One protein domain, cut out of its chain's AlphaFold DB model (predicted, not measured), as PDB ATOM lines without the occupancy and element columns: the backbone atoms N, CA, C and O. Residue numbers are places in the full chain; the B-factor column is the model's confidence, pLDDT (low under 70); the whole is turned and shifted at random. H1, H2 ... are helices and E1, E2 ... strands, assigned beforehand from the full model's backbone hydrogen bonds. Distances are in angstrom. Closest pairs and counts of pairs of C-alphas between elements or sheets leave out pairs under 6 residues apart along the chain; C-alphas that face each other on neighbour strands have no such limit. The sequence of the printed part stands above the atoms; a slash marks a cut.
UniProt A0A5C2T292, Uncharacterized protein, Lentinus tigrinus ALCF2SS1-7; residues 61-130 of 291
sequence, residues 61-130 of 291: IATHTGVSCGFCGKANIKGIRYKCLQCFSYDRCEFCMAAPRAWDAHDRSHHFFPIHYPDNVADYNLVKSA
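Overview. This is residues 61 to 130 of the 291 residues of an uncharacterized protein of Lentinus tigrinus ALCF2SS1-7 (UniProt A0A5C2T292). A small three-stranded antiparallel sheet in the middle has other parts round it: the hairpin of E1 and E2 packs beside its edge strand E4, while H3 runs along the opposite edge strand, E5. Two short helices, H1 and H2, follow directly from E4 and lie at the end of the domain away from H3, with H1 only grazing the sheet and H2 farther out. The printed part has 70 residues with five named strands and three named helices, in the order E1 E2 E3 E4 H1 H2 E5 H3, and its class is mixed, helices and strands. The sheet's order is E4 E3 E5, all antiparallel, and E1 and E2 form a second, two-stranded antiparallel sheet. The whole is compact, with a radius of gyration of the C-alphas of 11.2 A and spans of 29 by 29 by 17 A.

Arrangement. E1, residues 63 to 68, and E2, residues 75 to 78, form an antiparallel hairpin with 147 degrees between their directions. N 64 and O 77 are within hydrogen-bond range at 2.8 A, as are N 76 and O 67 at 2.8 A. E3, residues 81 to 84, is the inner strand of the larger sheet, and it meets E2 only through their link. E4, residues 91 to 93, makes a hairpin with E3, antiparallel at 146 degrees, with N 82 and O 92 within range at 2.8 A and N 92 and O 82 at 2.7 A. The closest C-alphas of E1 and E4 are those of Ser 68 and Asp 91, 6.7 A apart; those of E2 and E4 are Ile 77 and Cys 93, 6.0 A apart. H1, residues 94 to 98, is on the sheet but only grazes it, with residues 94 to 97. H2, residues 100 to 104, is not on the sheet; it is close to H1 but not clearly touching, the closest C-alphas being those of Cys 96 and Ala 102, 5.7 A apart. E5, residues 112 to 115, is the antiparallel neighbour of E3 at 146 degrees, with N 113 and O 83 within range at 2.8 A and N 115 and O 81 at 2.7 A. E4, H1, H2 and E5 form a split strand-helix-strand unit, two strands running the same way with E3 between them in the sheet, and its crossover is right-handed. H3, residues 121 to 129, is on the sheet over E5 at a height over the sheet of 9.9 A, and runs along the strands, at 4 degrees to E5 on the local plane. The closest C-alphas of E5 and H3 are those of Phe 113 and Tyr 124, 6.5 A apart. H3 is apart from H1 and H2. In H1 and H3 every O i to N i+4 pair is within hydrogen-bond range; in H2 it is 0 of 1, beside 2 of 2 O i to N i+3 pairs.

Along the chain. E1 begins at C-alpha 63, at (-28.615, -13.080, -26.406), and measures 11.2 A from first to last C-alpha. E3 measures 9.9 A and E5 9.5 A. E4 ends at C-alpha 93, at (-25.094, -19.093, -34.866), and H1 follows at residue 94. H3, the longest helix by residues, measures 12.0 A and ends at C-alpha 129, at (-45.416, -28.577, -35.479).

Size, cuts and confidence. The two C-alphas farthest apart are those of Ile 61 and Ser 109, at 29.5 A. The printed part has no cut, and none of its links is long. The mean pLDDT of the printed part is 82.1, and residues 61, 98, 100 and 130 are under 70.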
ATOM      1  N   ILE A  61     -28.112  -6.291 -28.566       68.12
ATOM      2  CA  ILE A  61     -27.986  -7.499 -29.385       68.12
ATOM      3  C   ILE A  61     -28.604  -8.668 -28.609       68.12
ATOM      4  O   ILE A  61     -28.152  -9.002 -27.509       68.12
ATOM      5  N   ALA A  62     -29.629  -9.292 -29.192       82.56
ATOM      6  CA  ALA A  62     -30.335 -10.412 -28.586       82.56
ATOM      7  C   ALA A  62     -29.357 -11.525 -28.173       82.56
ATOM      8  O   ALA A  62     -28.489 -11.920 -28.953       82.56
ATOM      9  N   THR A  63     -29.483 -12.022 -26.943       89.19
ATOM     10  CA  THR A  63     -28.615 -13.080 -26.406       89.19
ATOM     11  C   THR A  63     -29.454 -14.284 -25.998       89.19
ATOM     12  O   THR A  63     -30.308 -14.192 -25.122       89.19
ATOM     13  N   HIS A  64     -29.191 -15.430 -26.625       89.94
ATOM     14  CA  HIS A  64     -29.860 -16.709 -26.386       89.94
ATOM     15  C   HIS A  64     -29.082 -17.527 -25.351       89.94
ATOM     16  O   HIS A  64     -28.288 -18.404 -25.698       89.94
ATOM     17  N   THR A  65     -29.276 -17.208 -24.072       91.00
ATOM     18  CA  THR A  65     -28.581 -17.860 -22.949       91.00
ATOM     19  C   THR A  65     -28.888 -19.360 -22.875       91.00
ATOM     20  O   THR A  65     -30.023 -19.780 -23.080       91.00
ATOM     21  N   GLY A  66     -27.872 -20.179 -22.585       89.94
ATOM     22  CA  GLY A  66     -28.009 -21.639 -22.479       89.94
ATOM     23  C   GLY A  66     -28.097 -22.372 -23.823       89.94
ATOM     24  O   GLY A  66     -28.323 -23.578 -23.854       89.94
ATOM     25  N   VAL A  67     -27.906 -21.661 -24.938       91.81
ATOM     26  CA  VAL A  67     -27.912 -22.231 -26.289       91.81
ATOM     27  C   VAL A  67     -26.506 -22.189 -26.865       91.81
ATOM     28  O   VAL A  67     -25.884 -21.124 -26.895       91.81
ATOM     29  N   SER A  68     -26.037 -23.322 -27.383       92.25
ATOM     30  CA  SER A  68     -24.733 -23.431 -28.037       92.25
ATOM     31  C   SER A  68     -24.869 -23.727 -29.527       92.25
ATOM     32  O   SER A  68     -25.756 -24.464 -29.954       92.25
ATOM     33  N   CYS A  69     -23.973 -23.159 -30.330       91.50
ATOM     34  CA  CYS A  69     -23.845 -23.510 -31.740       91.50
ATOM     35  C   CYS A  69     -23.268 -24.927 -31.866       91.50
ATOM     36  O   CYS A  69     -22.135 -25.163 -31.462       91.50
ATOM     37  N   GLY A  70     -24.003 -25.851 -32.482       89.94
ATOM     38  CA  GLY A  70     -23.588 -27.241 -32.688       89.94
ATOM     39  C   GLY A  70     -22.399 -27.421 -33.636       89.94
ATOM     40  O   GLY A  70     -21.825 -28.500 -33.666       89.94
ATOM     41  N   PHE A  71     -22.007 -26.379 -34.383       87.12
ATOM     42  CA  PHE A  71     -20.822 -26.424 -35.247       87.12
ATOM     43  C   PHE A  71     -19.568 -25.831 -34.591       87.12
ATOM     44  O   PHE A  71     -18.542 -26.491 -34.526       87.12
ATOM     45  N   CYS A  72     -19.620 -24.577 -34.123       84.00
ATOM     46  CA  CYS A  72     -18.443 -23.910 -33.541       84.00
ATOM     47  C   CYS A  72     -18.375 -23.972 -32.010       84.00
ATOM     48  O   CYS A  72     -17.452 -23.416 -31.426       84.00
ATOM     49  N   GLY A  73     -19.380 -24.552 -31.351       85.56
ATOM     50  CA  GLY A  73     -19.465 -24.669 -29.894       85.56
ATOM     51  C   GLY A  73     -19.783 -23.383 -29.138       85.56
ATOM     52  O   GLY A  73     -19.993 -23.435 -27.931       85.56
ATOM     53  N   LYS A  74     -19.859 -22.225 -29.812       84.31
ATOM     54  CA  LYS A  74     -20.146 -20.933 -29.172       84.31
ATOM     55  C   LYS A  74     -21.418 -21.009 -28.325       84.31
ATOM     56  O   LYS A  74     -22.513 -21.119 -28.879       84.31
ATOM     57  N   ALA A  75     -21.244 -20.916 -27.010       86.69
ATOM     58  CA  ALA A  75     -22.319 -20.829 -26.032       86.69
ATOM     59  C   ALA A  75     -22.906 -19.415 -25.976       86.69
ATOM     60  O   ALA A  75     -22.224 -18.434 -26.286       86.69
ATOM     61  N   ASN A  76     -24.161 -19.322 -25.539       88.31
ATOM     62  CA  ASN A  76     -24.923 -18.080 -25.426       88.31
ATOM     63  C   ASN A  76     -24.924 -17.309 -26.751       88.31
ATOM     64  O   ASN A  76     -24.306 -16.248 -26.868       88.31
ATOM     65  N   ILE A  77     -25.565 -17.886 -27.775       89.38
ATOM     66  CA  ILE A  77     -25.606 -17.298 -29.120       89.38
ATOM     67  C   ILE A  77     -26.084 -15.841 -29.025       89.38
ATOM     68  O   ILE A  77     -27.213 -15.573 -28.623       89.38
ATOM     69  N   LYS A  78     -25.205 -14.908 -29.397       83.56
ATOM     70  CA  LYS A  78     -25.520 -13.485 -29.573       83.56
ATOM     71  C   LYS A  78     -25.905 -13.253 -31.032       83.56
ATOM     72  O   LYS A  78     -25.210 -13.774 -31.905       83.56
ATOM     73  N   GLY A  79     -26.960 -12.484 -31.273       80.31
ATOM     74  CA  GLY A  79     -27.521 -12.260 -32.606       80.31
ATOM     75  C   GLY A  79     -28.549 -13.325 -32.985       80.31
ATOM     76  O   GLY A  79     -29.253 -13.860 -32.124       80.31
ATOM     77  N   ILE A  80     -28.652 -13.635 -34.279       82.06
ATOM     78  CA  ILE A  80     -29.658 -14.577 -34.775       82.06
ATOM     79  C   ILE A  80     -29.238 -16.014 -34.436       82.06
ATOM     80  O   ILE A  80     -28.172 -16.505 -34.831       82.06
ATOM     81  N   ARG A  81     -30.117 -16.718 -33.722       89.50
ATOM     82  CA  ARG A  81     -30.027 -18.160 -33.482       89.50
ATOM     83  C   ARG A  81     -30.729 -18.896 -34.614       89.50
ATOM     84  O   ARG A  81     -31.895 -18.649 -34.875       89.50
ATOM     85  N   TYR A  82     -30.066 -19.854 -35.241       87.81
ATOM     86  CA  TYR A  82     -30.663 -20.695 -36.272       87.81
ATOM     87  C   TYR A  82     -30.924 -22.085 -35.736       87.81
ATOM     88  O   TYR A  82     -29.985 -22.830 -35.465       87.81
ATOM     89  N   LYS A  83     -32.195 -22.454 -35.617       89.81
ATOM     90  CA  LYS A  83     -32.581 -23.762 -35.104       89.81
ATOM     91  C   LYS A  83     -32.981 -24.690 -36.237       89.81
ATOM     92  O   LYS A  83     -33.798 -24.326 -37.081       89.81
ATOM     93  N   CYS A  84     -32.412 -25.889 -36.258       88.94
ATOM     94  CA  CYS A  84     -32.783 -26.907 -37.233       88.94
ATOM     95  C   CYS A  84     -34.250 -27.328 -37.027       88.94
ATOM     96  O   CYS A  84     -34.698 -27.550 -35.893       88.94
ATOM     97  N   LEU A  85     -35.007 -27.420 -38.121       83.25
ATOM     98  CA  LEU A  85     -36.402 -27.860 -38.106       83.25
ATOM     99  C   LEU A  85     -36.506 -29.387 -37.974       83.25
ATOM    100  O   LEU A  85     -37.389 -29.877 -37.277       83.25
ATOM    101  N   GLN A  86     -35.568 -30.122 -38.575       86.62
ATOM    102  CA  GLN A  86     -35.563 -31.586 -38.646       86.62
ATOM    103  C   GLN A  86     -34.894 -32.250 -37.435       86.62
ATOM    104  O   GLN A  86     -35.264 -33.356 -37.053       86.62
ATOM    105  N   CYS A  87     -33.934 -31.590 -36.786       88.56
ATOM    106  CA  CYS A  87     -33.283 -32.126 -35.591       88.56
ATOM    107  C   CYS A  87     -34.003 -31.730 -34.301       88.56
ATOM    108  O   CYS A  87     -34.687 -30.706 -34.212       88.56
ATOM    109  N   PHE A  88     -33.779 -32.520 -33.249       83.69
ATOM    110  CA  PHE A  88     -34.307 -32.236 -31.917       83.69
ATOM    111  C   PHE A  88     -33.652 -30.990 -31.292       83.69
ATOM    112  O   PHE A  88     -34.347 -30.043 -30.921       83.69
ATOM    113  N   SER A  89     -32.316 -30.945 -31.243       84.88
ATOM    114  CA  SER A  89     -31.557 -29.943 -30.473       84.88
ATOM    115  C   SER A  89     -30.406 -29.268 -31.232       84.88
ATOM    116  O   SER A  89     -29.553 -28.647 -30.607       84.88
ATOM    117  N   TYR A  90     -30.379 -29.324 -32.568       91.69
ATOM    118  CA  TYR A  90     -29.295 -28.702 -33.333       91.69
ATOM    119  C   TYR A  90     -29.552 -27.208 -33.582       91.69
ATOM    120  O   TYR A  90     -30.541 -26.827 -34.215       91.69
ATOM    121  N   ASP A  91     -28.642 -26.374 -33.090       93.00
ATOM    122  CA  ASP A  91     -28.665 -24.919 -33.200       93.00
ATOM    123  C   ASP A  91     -27.369 -24.419 -33.851       93.00
ATOM    124  O   ASP A  91     -26.308 -25.021 -33.705       93.00
ATOM    125  N   ARG A  92     -27.429 -23.315 -34.592       90.81
ATOM    126  CA  ARG A  92     -26.285 -22.709 -35.276       90.81
ATOM    127  C   ARG A  92     -26.312 -21.194 -35.079       90.81
ATOM    128  O   ARG A  92     -27.380 -20.592 -35.075       90.81
ATOM    129  N   CYS A  93     -25.158 -20.558 -34.894       87.56
ATOM    130  CA  CYS A  93     -25.094 -19.093 -34.866       87.56
ATOM    131  C   CYS A  93     -25.101 -18.510 -36.288       87.56
ATOM    132  O   CYS A  93     -24.725 -19.197 -37.243       87.56
ATOM    133  N   GLU A  94     -25.476 -17.236 -36.424       81.06
ATOM    134  CA  GLU A  94     -25.513 -16.510 -37.706       81.06
ATOM    135  C   GLU A  94     -24.208 -16.615 -38.517       81.06
ATOM    136  O   GLU A  94     -24.232 -16.866 -39.719       81.06
ATOM    137  N   PHE A  95     -23.054 -16.573 -37.852       79.00
ATOM    138  CA  PHE A  95     -21.747 -16.698 -38.504       79.00
ATOM    139  C   PHE A  95     -21.483 -18.095 -39.058       79.00
ATOM    140  O   PHE A  95     -20.904 -18.257 -40.128       79.00
ATOM    141  N   CYS A  96     -21.933 -19.128 -38.348       82.44
ATOM    142  CA  CYS A  96     -21.824 -20.492 -38.845       82.44
ATOM    143  C   CYS A  96     -22.864 -20.767 -39.936       82.44
ATOM    144  O   CYS A  96     -22.613 -21.586 -40.807       82.44
ATOM    145  N   MET A  97     -24.007 -20.081 -39.956       79.88
ATOM    146  CA  MET A  97     -24.904 -20.137 -41.117       79.88
ATOM    147  C   MET A  97     -24.261 -19.553 -42.377       79.88
ATOM    148  O   MET A  97     -24.473 -20.091 -43.463       79.88
ATOM    149  N   ALA A  98     -23.431 -18.522 -42.226       69.75
ATOM    150  CA  ALA A  98     -22.658 -17.919 -43.308       69.75
ATOM    151  C   ALA A  98     -21.477 -18.792 -43.792       69.75
ATOM    152  O   ALA A  98     -21.025 -18.652 -44.925       69.75
ATOM    153  N   ALA A  99     -20.964 -19.706 -42.961       73.06
ATOM    154  CA  ALA A  99     -19.754 -20.474 -43.256       73.06
ATOM    155  C   ALA A  99     -20.045 -21.755 -44.072       73.06
ATOM    156  O   ALA A  99     -20.725 -22.649 -43.565       73.06
ATOM    157  N   PRO A 100     -19.484 -21.932 -45.285       69.56
ATOM    158  CA  PRO A 100     -19.718 -23.118 -46.115       69.56
ATOM    159  C   PRO A 100     -19.443 -24.453 -45.419       69.56
ATOM    160  O   PRO A 100     -20.322 -25.311 -45.396       69.56
ATOM    161  N   ARG A 101     -18.287 -24.594 -44.751       71.75
ATOM    162  CA  ARG A 101     -17.920 -25.810 -43.996       71.75
ATOM    163  C   ARG A 101     -18.916 -26.176 -42.891       71.75
ATOM    164  O   ARG A 101     -19.064 -27.353 -42.585       71.75
ATOM    165  N   ALA A 102     -19.623 -25.210 -42.302       76.44
ATOM    166  CA  ALA A 102     -20.614 -25.502 -41.262       76.44
ATOM    167  C   ALA A 102     -21.825 -26.277 -41.795       76.44
ATOM    168  O   ALA A 102     -22.508 -26.965 -41.040       76.44
ATOM    169  N   TRP A 103     -22.100 -26.155 -43.095       74.38
ATOM    170  CA  TRP A 103     -23.139 -26.920 -43.774       74.38
ATOM    171  C   TRP A 103     -22.674 -28.314 -44.182       74.38
ATOM    172  O   TRP A 103     -23.522 -29.157 -44.411       74.38
ATOM    173  N   ASP A 104     -21.367 -28.569 -44.238       77.31
ATOM    174  CA  ASP A 104     -20.825 -29.914 -44.474       77.31
ATOM    175  C   ASP A 104     -20.874 -30.763 -43.199       77.31
ATOM    176  O   ASP A 104     -21.009 -31.979 -43.262       77.31
ATOM    177  N   ALA A 105     -20.801 -30.111 -42.036       76.81
ATOM    178  CA  ALA A 105     -20.840 -30.741 -40.717       76.81
ATOM    179  C   ALA A 105     -22.264 -31.047 -40.207       76.81
ATOM    180  O   ALA A 105     -22.455 -31.406 -39.048       76.81
ATOM    181  N   HIS A 106     -23.280 -30.859 -41.047       83.56
ATOM    182  CA  HIS A 106     -24.674 -31.170 -40.750       83.56
ATOM    183  C   HIS A 106     -25.369 -31.643 -42.025       83.56
ATOM    184  O   HIS A 106     -24.912 -31.324 -43.118       83.56
ATOM    185  N   ASP A 107     -26.487 -32.354 -41.906       82.25
ATOM    186  CA  ASP A 107     -27.252 -32.754 -43.086       82.25
ATOM    187  C   ASP A 107     -27.683 -31.511 -43.889       82.25
ATOM    188  O   ASP A 107     -28.382 -30.629 -43.386       82.25
ATOM    189  N   ARG A 108     -27.231 -31.423 -45.146       77.38
ATOM    190  CA  ARG A 108     -27.503 -30.284 -46.037       77.38
ATOM    191  C   ARG A 108     -28.970 -30.203 -46.470       77.38
ATOM    192  O   ARG A 108     -29.386 -29.150 -46.941       77.38
ATOM    193  N   SER A 109     -29.739 -31.284 -46.326       73.88
ATOM    194  CA  SER A 109     -31.187 -31.296 -46.560       73.88
ATOM    195  C   SER A 109     -31.980 -30.691 -45.398       73.88
ATOM    196  O   SER A 109     -33.156 -30.347 -45.545       73.88
ATOM    197  N   HIS A 110     -31.351 -30.528 -44.230       81.75
ATOM    198  CA  HIS A 110     -32.002 -29.912 -43.090       81.75
ATOM    199  C   HIS A 110     -32.124 -28.399 -43.262       81.75
ATOM    200  O   HIS A 110     -31.203 -27.687 -43.664       81.75
ATOM    201  N   HIS A 111     -33.293 -27.906 -42.881       78.12
ATOM    202  CA  HIS A 111     -33.669 -26.511 -42.941       78.12
ATOM    203  C   HIS A 111     -33.484 -25.865 -41.574       78.12
ATOM    204  O   HIS A 111     -33.783 -26.449 -40.529       78.12
ATOM    205  N   PHE A 112     -33.023 -24.621 -41.587       83.31
ATOM    206  CA  PHE A 112     -32.829 -23.825 -40.386       83.31
ATOM    207  C   PHE A 112     -33.855 -22.700 -40.327       83.31
ATOM    208  O   PHE A 112     -34.089 -22.011 -41.318       83.31
ATOM    209  N   PHE A 113     -34.429 -22.492 -39.147       80.75
ATOM    210  CA  PHE A 113     -35.332 -21.387 -38.862       80.75
ATOM    211  C   PHE A 113     -34.605 -20.311 -38.036       80.75
ATOM    212  O   PHE A 113     -34.017 -20.654 -37.002       80.75
ATOM    213  N   PRO A 114     -34.618 -19.034 -38.461       81.25
ATOM    214  CA  PRO A 114     -34.021 -17.945 -37.696       81.25
ATOM    215  C   PRO A 114     -34.902 -17.547 -36.502       81.25
ATOM    216  O   PRO A 114     -36.088 -17.266 -36.645       81.25
ATOM    217  N   ILE A 115     -34.301 -17.471 -35.319       82.88
ATOM    218  CA  ILE A 115     -34.892 -17.010 -34.063       82.88
ATOM    219  C   ILE A 115     -34.089 -15.782 -33.622       82.88
ATOM    220  O   ILE A 115     -32.948 -15.892 -33.169       82.88
ATOM    221  N   HIS A 116     -34.672 -14.597 -33.796       75.12
ATOM    222  CA  HIS A 116     -33.984 -13.329 -33.534       75.12
ATOM    223  C   HIS A 116     -33.868 -13.052 -32.039       75.12
ATOM    224  O   HIS A 116     -32.778 -12.767 -31.553       75.12
ATOM    225  N   TYR A 117     -34.968 -13.214 -31.307       82.06
ATOM    226  CA  TYR A 117     -35.042 -12.937 -29.878       82.06
ATOM    227  C   TYR A 117     -35.382 -14.208 -29.089       82.06
ATOM    228  O   TYR A 117     -36.075 -15.076 -29.629       82.06
ATOM    229  N   PRO A 118     -34.889 -14.363 -27.846       83.25
ATOM    230  CA  PRO A 118     -35.075 -15.588 -27.057       83.25
ATOM    231  C   PRO A 118     -36.538 -15.950 -26.777       83.25
ATOM    232  O   PRO A 118     -36.849 -17.113 -26.546       83.25
ATOM    233  N   ASP A 119     -37.425 -14.964 -26.799       78.12
ATOM    234  CA  ASP A 119     -38.869 -15.079 -26.609       78.12
ATOM    235  C   ASP A 119     -39.625 -15.452 -27.898       78.12
ATOM    236  O   ASP A 119     -40.727 -15.996 -27.833       78.12
ATOM    237  N   ASN A 120     -39.024 -15.276 -29.080       74.50
ATOM    238  CA  ASN A 120     -39.663 -15.570 -30.366       74.50
ATOM    239  C   ASN A 120     -39.528 -17.047 -30.808       74.50
ATOM    240  O   ASN A 120     -39.297 -17.365 -31.976       74.50
ATOM    241  N   VAL A 121     -39.656 -17.988 -29.870       82.00
ATOM    242  CA  VAL A 121     -39.642 -19.433 -30.179       82.00
ATOM    243  C   VAL A 121     -41.013 -19.909 -30.674       82.00
ATOM    244  O   VAL A 121     -41.114 -20.962 -31.299       82.00
ATOM    245  N   ALA A 122     -42.074 -19.130 -30.446       78.69
ATOM    246  CA  ALA A 122     -43.432 -19.470 -30.868       78.69
ATOM    247  C   ALA A 122     -43.536 -19.693 -32.387       78.69
ATOM    248  O   ALA A 122     -44.117 -20.687 -32.822       78.69
ATOM    249  N   ASP A 123     -42.909 -18.826 -33.187       73.69
ATOM    250  CA  ASP A 123     -42.882 -18.967 -34.644       73.69
ATOM    251  C   ASP A 123     -42.139 -20.231 -35.095       73.69
ATOM    252  O   ASP A 123     -42.615 -20.944 -35.981       73.69
ATOM    253  N   TYR A 124     -41.012 -20.550 -34.449       81.00
ATOM    254  CA  TYR A 124     -40.293 -21.802 -34.686       81.00
ATOM    255  C   TYR A 124     -41.169 -23.016 -34.369       81.00
ATOM    256  O   TYR A 124     -41.271 -23.934 -35.182       81.00
ATOM    257  N   ASN A 125     -41.816 -23.014 -33.201       83.44
ATOM    258  CA  ASN A 125     -42.663 -24.117 -32.760       83.44
ATOM    259  C   ASN A 125     -43.821 -24.341 -33.730       83.44
ATOM    260  O   ASN A 125     -44.057 -25.481 -34.109       83.44
ATOM    261  N   LEU A 126     -44.469 -23.268 -34.193       76.38
ATOM    262  CA  LEU A 126     -45.550 -23.343 -35.174       76.38
ATOM    263  C   LEU A 126     -45.092 -24.023 -36.471       76.38
ATOM    264  O   LEU A 126     -45.771 -24.923 -36.966       76.38
ATOM    265  N   VAL A 127     -43.935 -23.619 -37.007       71.94
ATOM    266  CA  VAL A 127     -43.377 -24.198 -38.240       71.94
ATOM    267  C   VAL A 127     -42.936 -25.646 -38.026       71.94
ATOM    268  O   VAL A 127     -43.155 -26.478 -38.898       71.94
ATOM    269  N   LYS A 128     -42.359 -25.974 -36.866       78.88
ATOM    270  CA  LYS A 128     -41.931 -27.337 -36.531       78.88
ATOM    271  C   LYS A 128     -43.099 -28.294 -36.284       78.88
ATOM    272  O   LYS A 128     -42.989 -29.471 -36.603       78.88
ATOM    273  N   SER A 129     -44.196 -27.800 -35.712       73.88
ATOM    274  CA  SER A 129     -45.416 -28.577 -35.479       73.88
ATOM    275  C   SER A 129     -46.310 -28.684 -36.710       73.88
ATOM    276  O   SER A 129     -47.258 -29.467 -36.700       73.88
ATOM    277  N   ALA A 130     -46.052 -27.885 -37.753       64.81
ATOM    278  CA  ALA A 130     -46.807 -27.976 -38.989       64.81
ATOM    279  C   ALA A 130     -46.619 -29.388 -39.573       64.81
ATOM    280  O   ALA A 130     -45.474 -29.829 -39.718       64.81
TER     281      ALA A 130